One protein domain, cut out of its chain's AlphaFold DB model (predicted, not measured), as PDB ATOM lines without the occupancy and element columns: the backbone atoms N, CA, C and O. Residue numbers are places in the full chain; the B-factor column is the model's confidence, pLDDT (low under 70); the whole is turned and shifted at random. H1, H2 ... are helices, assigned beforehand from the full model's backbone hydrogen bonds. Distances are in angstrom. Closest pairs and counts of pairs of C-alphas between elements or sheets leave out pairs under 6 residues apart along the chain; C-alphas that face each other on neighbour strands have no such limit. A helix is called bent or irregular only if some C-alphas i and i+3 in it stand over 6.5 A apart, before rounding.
ATOM      1  N   ASP A   5     139.916 115.991  89.679       81.38
ATOM      2  CA  ASP A   5     141.171 115.242  89.768       81.38
ATOM      3  C   ASP A   5     141.025 113.979  90.642       81.38
ATOM      4  O   ASP A   5     141.621 112.946  90.349       81.38
ATOM      5  N   ALA A   6     140.195 114.037  91.692       82.75
ATOM      6  CA  ALA A   6     139.953 112.895  92.577       82.75
ATOM      7  C   ALA A   6     139.054 111.838  91.918       82.75
ATOM      8  O   ALA A   6     139.241 110.645  92.141       82.75
ATOM      9  N   GLU A   7     138.100 112.265  91.085       86.00
ATOM     10  CA  GLU A   7     137.272 111.348  90.297       86.00
ATOM     11  C   GLU A   7     138.079 110.618  89.221       86.00
ATOM     12  O   GLU A   7     137.848 109.434  88.987       86.00
ATOM     13  N   GLU A   8     139.020 111.297  88.564       89.31
ATOM     14  CA  GLU A   8     139.882 110.679  87.553       89.31
ATOM     15  C   GLU A   8     140.863 109.677  88.178       89.31
ATOM     16  O   GLU A   8     141.023 108.569  87.665       89.31
ATOM     17  N   GLU A   9     141.442 110.010  89.335       89.25
ATOM     18  CA  GLU A   9     142.272 109.078  90.104       89.25
ATOM     19  C   GLU A   9     141.467 107.854  90.563       89.25
ATOM     20  O   GLU A   9     141.910 106.717  90.389       89.25
ATOM     21  N   ALA A  10     140.256 108.069  91.088       89.56
ATOM     22  CA  ALA A  10     139.368 106.988  91.495       89.56
ATOM     23  C   ALA A  10     138.970 106.091  90.316       89.56
ATOM     24  O   ALA A  10     138.972 104.869  90.453       89.56
ATOM     25  N   ARG A  11     138.692 106.676  89.140       91.38
ATOM     26  CA  ARG A  11     138.452 105.929  87.894       91.38
ATOM     27  C   ARG A  11     139.629 105.037  87.562       91.38
ATOM     28  O   ARG A  11     139.435 103.835  87.449       91.38
ATOM     29  N   GLN A  12     140.831 105.595  87.478       92.25
ATOM     30  CA  GLN A  12     142.016 104.835  87.094       92.25
ATOM     31  C   GLN A  12     142.351 103.717  88.094       92.25
ATOM     32  O   GLN A  12     142.792 102.639  87.697       92.25
ATOM     33  N   ALA A  13     142.142 103.969  89.387       92.44
ATOM     34  CA  ALA A  13     142.364 102.988  90.441       92.44
ATOM     35  C   ALA A  13     141.353 101.833  90.392       92.44
ATOM     36  O   ALA A  13     141.732 100.669  90.514       92.44
ATOM     37  N   MET A  14     140.073 102.159  90.202       94.75
ATOM     38  CA  MET A  14     138.968 101.206  90.307       94.75
ATOM     39  C   MET A  14     138.601 100.534  88.982       94.75
ATOM     40  O   MET A  14     137.962  99.487  89.007       94.75
ATOM     41  N   GLU A  15     138.993 101.092  87.835       94.69
ATOM     42  CA  GLU A  15     138.725 100.561  86.491       94.69
ATOM     43  C   GLU A  15     139.013  99.057  86.339       94.69
ATOM     44  O   GLU A  15     138.094  98.342  85.930       94.69
ATOM     45  N   PRO A  16     140.202  98.520  86.684       94.69
ATOM     46  CA  PRO A  16     140.474  97.093  86.495       94.69
ATOM     47  C   PRO A  16     139.562  96.205  87.351       94.69
ATOM     48  O   PRO A  16     139.108  95.156  86.892       94.69
ATOM     49  N   PHE A  17     139.261  96.639  88.576       95.69
ATOM     50  CA  PHE A  17     138.386  95.917  89.495       95.69
ATOM     51  C   PHE A  17     136.925  95.953  89.024       95.69
ATOM     52  O   PHE A  17     136.270  94.916  88.908       95.69
ATOM     53  N   LEU A  18     136.422  97.150  88.716       95.25
ATOM     54  CA  LEU A  18     135.050  97.376  88.279       95.25
ATOM     55  C   LEU A  18     134.763  96.715  86.933       95.25
ATOM     56  O   LEU A  18     133.704  96.116  86.787       95.25
ATOM     57  N   SER A  19     135.701  96.763  85.985       95.44
ATOM     58  CA  SER A  19     135.548  96.105  84.682       95.44
ATOM     59  C   SER A  19     135.308  94.610  84.845       95.44
ATOM     60  O   SER A  19     134.336  94.077  84.318       95.44
ATOM     61  N   GLN A  20     136.124  93.939  85.661       95.38
ATOM     62  CA  GLN A  20     135.974  92.508  85.909       95.38
ATOM     63  C   GLN A  20     134.696  92.179  86.696       95.38
ATOM     64  O   GLN A  20     134.021  91.189  86.405       95.38
ATOM     65  N   ARG A  21     134.374  92.968  87.729       93.69
ATOM     66  CA  ARG A  21     133.213  92.706  88.589       93.69
ATOM     67  C   ARG A  21     131.887  92.976  87.892       93.69
ATOM     68  O   ARG A  21     130.971  92.176  88.044       93.69
ATOM     69  N   LEU A  22     131.779  94.058  87.129       93.75
ATOM     70  CA  LEU A  22     130.561  94.382  86.391       93.75
ATOM     71  C   LEU A  22     130.344  93.410  85.227       93.75
ATOM     72  O   LEU A  22     129.219  92.948  85.048       93.75
ATOM     73  N   GLU A  23     131.405  92.977  84.538       93.69
ATOM     74  CA  GLU A  23     131.308  91.956  83.485       93.69
ATOM     75  C   GLU A  23     130.712  90.636  84.016       93.69
ATOM     76  O   GLU A  23     129.845  90.044  83.373       93.69
ATOM     77  N   GLN A  24     131.082  90.208  85.232       92.19
ATOM     78  CA  GLN A  24     130.496  89.025  85.892       92.19
ATOM     79  C   GLN A  24     128.986  89.156  86.150       92.19
ATOM     80  O   GLN A  24     128.282  88.148  86.216       92.19
ATOM     81  N   LEU A  25     128.492  90.387  86.290       91.69
ATOM     82  CA  LEU A  25     127.079  90.711  86.502       91.69
ATOM     83  C   LEU A  25     126.331  90.986  85.187       91.69
ATOM     84  O   LEU A  25     125.127  91.259  85.218       91.69
ATOM     85  N   GLY A  26     127.025  90.896  84.046       91.50
ATOM     86  CA  GLY A  26     126.494  91.235  82.725       91.50
ATOM     87  C   GLY A  26     126.323  92.739  82.509       91.50
ATOM     88  O   GLY A  26     125.451  93.147  81.750       91.50
ATOM     89  N   LEU A  27     127.106  93.560  83.209       93.31
ATOM     90  CA  LEU A  27     127.036  95.017  83.174       93.31
ATOM     91  C   LEU A  27     128.306  95.604  82.553       93.31
ATOM     92  O   LEU A  27     129.412  95.118  82.778       93.31
ATOM     93  N   ASP A  28     128.139  96.681  81.791       94.25
ATOM     94  CA  ASP A  28     129.241  97.397  81.153       94.25
ATOM     95  C   ASP A  28     129.873  98.449  82.082       94.25
ATOM     96  O   ASP A  28     129.183  99.273  82.687       94.25
ATOM     97  N   TYR A  29     131.203  98.457  82.173       94.06
ATOM     98  CA  TYR A  29     131.925  99.416  83.010       94.06
ATOM     99  C   TYR A  29     131.773 100.858  82.526       94.06
ATOM    100  O   TYR A  29     131.572 101.744  83.356       94.06
ATOM    101  N   GLU A  30     131.839 101.110  81.217       93.25
ATOM    102  CA  GLU A  30     131.782 102.482  80.693       93.25
ATOM    103  C   GLU A  30     130.439 103.146  81.019       93.25
ATOM    104  O   GLU A  30     130.382 104.338  81.324       93.25
ATOM    105  N   THR A  31     129.369 102.350  81.016       93.44
ATOM    106  CA  THR A  31     128.014 102.793  81.344       93.44
ATOM    107  C   THR A  31     127.786 102.902  82.851       93.44
ATOM    108  O   THR A  31     127.259 103.907  83.325       93.44
ATOM    109  N   TYR A  32     128.148 101.874  83.623       93.62
ATOM    110  CA  TYR A  32     127.744 101.772  85.029       93.62
ATOM    111  C   TYR A  32     128.808 102.256  86.024       93.62
ATOM    112  O   TYR A  32     128.474 102.723  87.115       93.62
ATOM    113  N   GLY A  33     130.087 102.220  85.647       92.19
ATOM    114  CA  GLY A  33     131.200 102.680  86.476       92.19
ATOM    115  C   GLY A  33     131.099 104.164  86.833       92.19
ATOM    116  O   GLY A  33     131.444 104.555  87.948       92.19
ATOM    117  N   THR A  34     130.533 104.990  85.948       92.25
ATOM    118  CA  THR A  34     130.336 106.426  86.203       92.25
ATOM    119  C   THR A  34     129.385 106.726  87.356       92.25
ATOM    120  O   THR A  34     129.478 107.809  87.925       92.25
ATOM    121  N   TYR A  35     128.486 105.799  87.701       92.56
ATOM    122  CA  TYR A  35     127.568 105.954  88.833       92.56
ATOM    123  C   TYR A  35     128.182 105.471  90.148       92.56
ATOM    124  O   TYR A  35     127.884 106.023  91.197       92.56
ATOM    125  N   LEU A  36     129.061 104.467  90.095       92.44
ATOM    126  CA  LEU A  36     129.676 103.870  91.284       92.44
ATOM    127  C   LEU A  36     130.837 104.699  91.840       92.44
ATOM    128  O   LEU A  36     131.033 104.766  93.048       92.44
ATOM    129  N   ILE A  37     131.617 105.336  90.970       91.69
ATOM    130  CA  ILE A  37     132.837 106.043  91.380       91.69
ATOM    131  C   ILE A  37     132.558 107.282  92.245       91.69
ATOM    132  O   ILE A  37     133.245 107.445  93.252       91.69
ATOM    133  N   PRO A  38     131.564 108.136  91.932       90.94
ATOM    134  CA  PRO A  38     131.206 109.250  92.806       90.94
ATOM    135  C   PRO A  38     130.821 108.795  94.217       90.94
ATOM    136  O   PRO A  38     131.256 109.410  95.185       90.94
ATOM    137  N   LEU A  39     130.111 107.669  94.335       91.31
ATOM    138  CA  LEU A  39     129.668 107.115  95.618       91.31
ATOM    139  C   LEU A  39     130.813 106.626  96.515       91.31
ATOM    140  O   LEU A  39     130.662 106.540  97.729       91.31
ATOM    141  N   LEU A  40     131.962 106.282  95.927       89.50
ATOM    142  CA  LEU A  40     133.177 105.952  96.679       89.50
ATOM    143  C   LEU A  40     133.862 107.205  97.249       89.50
ATOM    144  O   LEU A  40     134.635 107.115  98.200       89.50
ATOM    145  N   LEU A  41     133.601 108.372  96.656       87.12
ATOM    146  CA  LEU A  41     134.169 109.657  97.067       87.12
ATOM    147  C   LEU A  41     133.268 110.382  98.074       87.12
ATOM    148  O   LEU A  41     133.769 111.164  98.884       87.12
ATOM    149  N   THR A  42     131.958 110.138  98.021       81.31
ATOM    150  CA  THR A  42     130.962 110.663  98.959       81.31
ATOM    151  C   THR A  42     130.578 109.573  99.964       81.31
ATOM    152  O   THR A  42     129.635 108.817  99.771       81.31
ATOM    153  N   GLU A  43     131.338 109.470 101.061       67.00
ATOM    154  CA  GLU A  43     131.186 108.420 102.092       67.00
ATOM    155  C   GLU A  43     129.801 108.372 102.789       67.00
ATOM    156  O   GLU A  43     129.542 107.433 103.541       67.00
ATOM    157  N   GLU A  44     128.900 109.340 102.571       62.66
ATOM    158  CA  GLU A  44     127.738 109.578 103.450       62.66
ATOM    159  C   GLU A  44     126.344 109.363 102.824       62.66
ATOM    160  O   GLU A  44     125.348 109.503 103.532       62.66
ATOM    161  N   ASP A  45     126.232 108.943 101.559       80.56
ATOM    162  CA  ASP A  45     124.930 108.879 100.873       80.56
ATOM    163  C   ASP A  45     124.411 107.439 100.693       80.56
ATOM    164  O   ASP A  45     124.431 106.858  99.607       80.56
ATOM    165  N   GLU A  46     123.924 106.837 101.784       87.06
ATOM    166  CA  GLU A  46     123.348 105.480 101.765       87.06
ATOM    167  C   GLU A  46     122.126 105.359 100.835       87.06
ATOM    168  O   GLU A  46     121.978 104.350 100.144       87.06
ATOM    169  N   ASP A  47     121.302 106.405 100.748       89.06
ATOM    170  CA  ASP A  47     120.149 106.450  99.840       89.06
ATOM    171  C   ASP A  47     120.578 106.461  98.359       89.06
ATOM    172  O   ASP A  47     119.919 105.859  97.502       89.06
ATOM    173  N   GLU A  48     121.696 107.121  98.037       90.50
ATOM    174  CA  GLU A  48     122.251 107.130  96.680       90.50
ATOM    175  C   GLU A  48     122.875 105.776  96.330       90.50
ATOM    176  O   GLU A  48     122.675 105.276  95.221       90.50
ATOM    177  N   TRP A  49     123.551 105.142  97.295       91.94
ATOM    178  CA  TRP A  49     124.033 103.769  97.165       91.94
ATOM    179  C   TRP A  49     122.898 102.798  96.849       91.94
ATOM    180  O   TRP A  49     123.007 102.036  95.890       91.94
ATOM    181  N   GLU A  50     121.804 102.839  97.610       92.69
ATOM    182  CA  GLU A  50     120.654 101.961  97.375       92.69
ATOM    183  C   GLU A  50     120.028 102.225  95.997       92.69
ATOM    184  O   GLU A  50     119.761 101.287  95.247       92.69
ATOM    185  N   SER A  51     119.888 103.497  95.608       93.56
ATOM    186  CA  SER A  51     119.334 103.887  94.303       93.56
ATOM    187  C   SER A  51     120.176 103.379  93.126       93.56
ATOM    188  O   SER A  51     119.644 102.887  92.127       93.56
ATOM    189  N   VAL A  52     121.505 103.484  93.223       93.50
ATOM    190  CA  VAL A  52     122.421 102.991  92.183       93.50
ATOM    191  C   VAL A  52     122.444 101.464  92.151       93.50
ATOM    192  O   VAL A  52     122.455 100.882  91.065       93.50
ATOM    193  N   LEU A  53     122.384 100.794  93.304       93.12
ATOM    194  CA  LEU A  53     122.268  99.336  93.368       93.12
ATOM    195  C   LEU A  53     120.946  98.836  92.778       93.12
ATOM    196  O   LEU A  53     120.958  97.840  92.055       93.12
ATOM    197  N   GLU A  54     119.828  99.529  93.003       93.50
ATOM    198  CA  GLU A  54     118.542  99.196  92.383       93.50
ATOM    199  C   GLU A  54     118.603  99.338  90.853       93.50
ATOM    200  O   GLU A  54     118.146  98.450  90.129       93.50
ATOM    201  N   LEU A  55     119.248 100.397  90.347       93.88
ATOM    202  CA  LEU A  55     119.490 100.586  88.913       93.88
ATOM    203  C   LEU A  55     120.334  99.449  88.315       93.88
ATOM    204  O   LEU A  55     119.981  98.900  87.265       93.88
ATOM    205  N   LEU A  56     121.444  99.096  88.967       93.38
ATOM    206  CA  LEU A  56     122.336  98.011  88.542       93.38
ATOM    207  C   LEU A  56     121.603  96.667  88.552       93.38
ATOM    208  O   LEU A  56     121.694  95.897  87.597       93.38
ATOM    209  N   ARG A  57     120.812  96.421  89.597       93.44
ATOM    210  CA  ARG A  57     119.983  95.228  89.757       93.44
ATOM    211  C   ARG A  57     118.933  95.103  88.661       93.44
ATOM    212  O   ARG A  57     118.798  94.028  88.085       93.44
ATOM    213  N   ALA A  58     118.225  96.186  88.347       92.31
ATOM    214  CA  ALA A  58     117.242  96.218  87.265       92.31
ATOM    215  C   ALA A  58     117.884  96.051  85.878       92.31
ATOM    216  O   ALA A  58     117.239  95.558  84.954       92.31
ATOM    217  N   SER A  59     119.147  96.459  85.742       92.06
ATOM    218  CA  SER A  59     119.912  96.362  84.497       92.06
ATOM    219  C   SER A  59     120.627  95.022  84.316       92.06
ATOM    220  O   SER A  59     121.020  94.689  83.202       92.06
ATOM    221  N   SER A  60     120.828  94.254  85.390       91.19
ATOM    222  CA  SER A  60     121.509  92.964  85.315       91.19
ATOM    223  C   SER A  60     120.593  91.910  84.714       91.19
ATOM    224  O   SER A  60     119.529  91.600  85.245       91.19
ATOM    225  N   GLU A  61     121.052  91.288  83.634       82.94
ATOM    226  CA  GLU A  61     120.330  90.192  82.983       82.94
ATOM    227  C   GLU A  61     120.403  88.875  83.775       82.94
ATOM    228  O   GLU A  61     119.598  87.970  83.563       82.94
ATOM    229  N   THR A  62     121.382  88.745  84.674       84.25
ATOM    230  CA  THR A  62     121.766  87.465  85.292       84.25
ATOM    231  C   THR A  62     121.486  87.391  86.791       84.25
ATOM    232  O   THR A  62     121.248  86.298  87.301       84.25
ATOM    233  N   HIS A  63     121.484  88.526  87.500       85.44
ATOM    234  CA  HIS A  63     121.422  88.572  88.968       85.44
ATOM    235  C   HIS A  63     120.349  89.546  89.495       85.44
ATOM    236  O   HIS A  63     120.446  90.050  90.616       85.44
ATOM    237  N   CYS A  64     119.299  89.807  88.706       83.81
ATOM    238  CA  CYS A  64     118.230  90.749  89.057       83.81
ATOM    239  C   CYS A  64     117.452  90.382  90.333       83.81
ATOM    240  O   CYS A  64     116.937  91.274  90.996       83.81
ATOM    241  N   ASP A  65     117.378  89.109  90.727       85.62
ATOM    242  CA  ASP A  65     116.644  88.671  91.927       85.62
ATOM    243  C   ASP A  65     117.547  88.402  93.140       85.62
ATOM    244  O   ASP A  65     117.052  88.212  94.254       85.62
ATOM    245  N   ASP A  66     118.871  88.413  92.958       89.44
ATOM    246  CA  ASP A  66     119.820  88.044  94.004       89.44
ATOM    247  C   ASP A  66     120.321  89.263  94.790       89.44
ATOM    248  O   ASP A  66     121.375  89.834  94.511       89.44
ATOM    249  N   THR A  67     119.582  89.639  95.836       86.62
ATOM    250  CA  THR A  67     119.961  90.728  96.752       86.62
ATOM    251  C   THR A  67     121.318  90.497  97.437       86.62
ATOM    252  O   THR A  67     121.959  91.451  97.877       86.62
ATOM    253  N   THR A  68     121.788  89.250  97.555       90.31
ATOM    254  CA  THR A  68     123.063  88.969  98.233       90.31
ATOM    255  C   THR A  68     124.255  89.422  97.400       90.31
ATOM    256  O   THR A  68     125.189  90.004  97.948       90.31
ATOM    257  N   VAL A  69     124.183  89.256  96.078       92.50
ATOM    258  CA  VAL A  69     125.232  89.664  95.134       92.50
ATOM    259  C   VAL A  69     125.441  91.177  95.147       92.50
ATOM    260  O   VAL A  69     126.580  91.636  95.149       92.50
ATOM    261  N   TRP A  70     124.364  91.960  95.244       92.06
ATOM    262  CA  TRP A  70     124.432  93.428  95.289       92.06
ATOM    263  C   TRP A  70     125.026  93.956  96.597       92.06
ATOM    264  O   TRP A  70     125.845  94.876  96.581       92.06
ATOM    265  N   ASN A  71     124.695  93.321  97.724       90.88
ATOM    266  CA  ASN A  71     125.327  93.634  99.005       90.88
ATOM    267  C   ASN A  71     126.824  93.295  98.993       90.88
ATOM    268  O   ASN A  71     127.636  94.089  99.462       90.88
ATOM    269  N   VAL A  72     127.190  92.145  98.417       93.38
ATOM    270  CA  VAL A  72     128.592  91.733  98.259       93.38
ATOM    271  C   VAL A  72     129.348  92.716  97.362       93.38
ATOM    272  O   VAL A  72     130.450  93.129  97.713       93.38
ATOM    273  N   LEU A  73     128.743  93.158  96.254       93.19
ATOM    274  CA  LEU A  73     129.322  94.169  95.366       93.19
ATOM    275  C   LEU A  73     129.630  95.466  96.123       93.19
ATOM    276  O   LEU A  73     130.751  95.963  96.030       93.19
ATOM    277  N   ARG A  74     128.674  95.989  96.906       92.44
ATOM    278  CA  ARG A  74     128.883  97.191  97.737       92.44
ATOM    279  C   ARG A  74     130.056  97.002  98.697       92.44
ATOM    280  O   ARG A  74     130.937  97.857  98.756       92.44
ATOM    281  N   THR A  75     130.093  95.879  99.416       92.81
ATOM    282  CA  THR A  75     131.172  95.614 100.381       92.81
ATOM    283  C   THR A  75     132.532  95.457  99.715       92.81
ATOM    284  O   THR A  75     133.525  95.958 100.238       92.81
ATOM    285  N   ASP A  76     132.593  94.795  98.559       94.38
ATOM    286  CA  ASP A  76     133.849  94.601  97.840       94.38
ATOM    287  C   ASP A  76     134.367  95.930  97.276       94.38
ATOM    288  O   ASP A  76     135.564  96.194  97.356       94.38
ATOM    289  N   LEU A  77     133.476  96.792  96.771       93.19
ATOM    290  CA  LEU A  77     133.833  98.126  96.284       93.19
ATOM    291  C   LEU A  77     134.433  99.004  97.378       93.19
ATOM    292  O   LEU A  77     135.487  99.601  97.174       93.19
ATOM    293  N   GLN A  78     133.782  99.056  98.543       91.88
ATOM    294  CA  GLN A  78     134.286  99.813  99.689       91.88
ATOM    295  C   GLN A  78     135.645  99.283 100.147       91.88
ATOM    296  O   GLN A  78     136.568 100.054 100.392       91.88
ATOM    297  N   LYS A  79     135.795  97.958 100.211       93.62
ATOM    298  CA  LYS A  79     137.044  97.330 100.632       93.62
ATOM    299  C   LYS A  79     138.195  97.618  99.666       93.62
ATOM    300  O   LYS A  79     139.275  97.987 100.119       93.62
ATOM    301  N   GLU A  80     137.976  97.449  98.365       94.44
ATOM    302  CA  GLU A  80     138.997  97.707  97.345       94.44
ATOM    303  C   GLU A  80     139.418  99.184  97.359       94.44
ATOM    304  O   GLU A  80     140.608  99.506  97.321       94.44
ATOM    305  N   TRP A  81     138.447 100.090  97.504       93.69
ATOM    306  CA  TRP A  81     138.712 101.519  97.611       93.69
ATOM    307  C   TRP A  81     139.520 101.875  98.864       93.69
ATOM    308  O   TRP A  81     140.522 102.588  98.771       93.69
ATOM    309  N   ASP A  82     139.156 101.324 100.022       91.88
ATOM    310  CA  ASP A  82     139.897 101.503 101.271       91.88
ATOM    311  C   ASP A  82     141.338 100.987 101.171       91.88
ATOM    312  O   ASP A  82     142.268 101.595 101.710       91.88
ATOM    313  N   GLU A  83     141.540  99.840 100.520       93.62
ATOM    314  CA  GLU A  83     142.865  99.262 100.289       93.62
ATOM    315  C   GLU A  83     143.701 100.151  99.362       93.62
ATOM    316  O   GLU A  83     144.865 100.439  99.675       93.62
ATOM    317  N   HIS A  84     143.099 100.674  98.291       92.19
ATOM    318  CA  HIS A  84     143.742 101.646  97.414       92.19
ATOM    319  C   HIS A  84     144.133 102.923  98.174       92.19
ATOM    320  O   HIS A  84     145.291 103.346  98.114       92.19
ATOM    321  N   GLN A  85     143.213 103.499  98.956       91.25
ATOM    322  CA  GLN A  85     143.457 104.700  99.760       91.25
ATOM    323  C   GLN A  85     144.574 104.489 100.786       91.25
ATOM    324  O   GLN A  85     145.474 105.324 100.914       91.25
ATOM    325  N   LYS A  86     144.589 103.344 101.477       92.31
ATOM    326  CA  LYS A  86     145.674 102.983 102.407       92.31
ATOM    327  C   LYS A  86     147.017 102.880 101.685       92.31
ATOM    328  O   LYS A  86     148.006 103.447 102.156       92.31
ATOM    329  N   GLY A  87     147.056 102.202 100.538       90.94
ATOM    330  CA  GLY A  87     148.266 102.065  99.729       90.94
ATOM    331  C   GLY A  87     148.776 103.408  99.198       90.94
ATOM    332  O   GLY A  87     149.980 103.669  99.213       90.94
ATOM    333  N   PHE A  88     147.869 104.287  98.777       89.25
ATOM    334  CA  PHE A  88     148.193 105.634  98.322       89.25
ATOM    335  C   PHE A  88     148.776 106.496  99.449       89.25
ATOM    336  O   PHE A  88     149.852 107.078  99.292       89.25
ATOM    337  N   GLN A  89     148.137 106.506 100.622       90.19
ATOM    338  CA  GLN A  89     148.637 107.223 101.799       90.19
ATOM    339  C   GLN A  89     150.005 106.705 102.252       90.19
ATOM    340  O   GLN A  89     150.868 107.496 102.633       90.19
ATOM    341  N   GLN A  90     150.226 105.390 102.204       93.38
ATOM    342  CA  GLN A  90     151.520 104.807 102.541       93.38
ATOM    343  C   GLN A  90     152.609 105.260 101.562       93.38
ATOM    344  O   GLN A  90     153.665 105.712 101.998       93.38
ATOM    345  N   LYS A  91     152.341 105.220 100.251       92.25
ATOM    346  CA  LYS A  91     153.290 105.704  99.235       92.25
ATOM    347  C   LYS A  91     153.631 107.179  99.424       92.25
ATOM    348  O   LYS A  91     154.797 107.541  99.295       92.25
ATOM    349  N   GLN A  92     152.649 108.022  99.751       91.56
ATOM    350  CA  GLN A  92     152.911 109.431 100.047       91.56
ATOM    351  C   GLN A  92     153.799 109.610 101.279       91.56
ATOM    352  O   GLN A  92     154.745 110.392 101.232       91.56
ATOM    353  N   LYS A  93     153.534 108.867 102.361       93.25
ATOM    354  CA  LYS A  93     154.376 108.900 103.565       93.25
ATOM    355  C   LYS A  93     155.806 108.470 103.260       93.25
ATOM    356  O   LYS A  93     156.735 109.182 103.614       93.25
ATOM    357  N   GLU A  94     155.986 107.370 102.533       93.94
ATOM    358  CA  GLU A  94     157.314 106.895 102.135       93.94
ATOM    359  C   GLU A  94     158.057 107.901 101.245       93.94
ATOM    360  O   GLU A  94     159.270 108.060 101.370       93.94
ATOM    361  N   GLN A  95     157.358 108.589 100.336       93.38
ATOM    362  CA  GLN A  95     157.961 109.653  99.530       93.38
ATOM    363  C   GLN A  95     158.382 110.839 100.394       93.38
ATOM    364  O   GLN A  95     159.519 111.289 100.278       93.38
ATOM    365  N   HIS A  96     157.513 111.288 101.299       93.75
ATOM    366  CA  HIS A  96     157.816 112.376 102.223       93.75
ATOM    367  C   HIS A  96     159.017 112.044 103.118       93.75
ATOM    368  O   HIS A  96     159.941 112.842 103.233       93.75
TER     369      HIS A  96
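Overview. This is residues 5 to 96 of the 222 residues of an uncharacterized protein of Fistulifera solaris (UniProt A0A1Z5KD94). One long, straight helix, H4, runs along one side of a small body made by a bent helix, H1, and a helical hairpin, H2 and H3; the last residues of H4, 86 to 96, stick out beyond that body. H2 lies in the middle, with the two arms of H1 and H3 packed around it, and H4 crosses it steeply. The printed part has 92 residues with four named helices, in the order H1, H2, H3, H4, and no named strand; the class is all helix. The whole is compact, with a radius of gyration of the C-alphas of 13.9 A, yet elongated in outline, spanning 48 by 25 by 22 A.

Along the chain. H1, residues 5 to 24, begins at C-alpha 5 at (141.171, 115.242, 89.768). By its hydrogen bonds it was assigned as one helix, but it is bent: C-alphas 13 and 16 are 7.3 A apart. Its arms are H1a, residues 5 to 13, and H1b, residues 16 to 24, at a steep tilt of 61 degrees. H2, residues 29 to 41, is 17.5 A long; it is neither bent nor irregular, but only just: C-alphas 31 and 34 are 6.5 A apart. H3, residues 46 to 59, measures 19.8 A and starts at C-alpha 46 at (123.348, 105.480, 101.765). H4, residues 67 to 96, measures 43.9 A and ends at C-alpha 96 at (157.816, 112.376, 102.223).

Arrangement. H2 is the hub, and helix packing is mostly crossed, with one of four tilted pairs shallow. H1a touches H2 at residues 37 to 41 of H2 alone, closest at the C-alphas of Ala 10 and Ile 37, 6.6 A, with a steep tilt of 58 degrees. H1b touches H2 at its residues 29 to 33 alone, closest at the C-alphas of Ser 19 and Tyr 29, 5.2 A. H2 and H3 form a helical hairpin, opposite ways at a shallow tilt of 12 degrees; their closest C-alphas, of Leu 39 and Trp 49, are 6.7 A apart. H2 and H4 only just touch, with 3 pairs of C-alphas within 8 A; the closest are those of Leu 40 and Gln 78, 6.9 A. H1b and H4 are close but not clearly touching, and run opposite ways at a shallow tilt of 9 degrees. H1a and H1b are apart from H3. In H1a, H1b, H3 and H4 every O i to N i+4 pair is within hydrogen-bond range; in H2 3 of 9 are, beside 6 of 10 O i to N i+3 pairs.

Size, cuts and confidence. The two C-alphas farthest apart, of Asp 65 and His 96, are 48.6 A apart. The printed part has no cut. The links H1 to H2 and H2 to H3 are tight, and H3 to H4 is short. Residues 86 to 96 of H4 stand free. The mean pLDDT of the printed part is 90.8, and residues 43 to 44 are under 70.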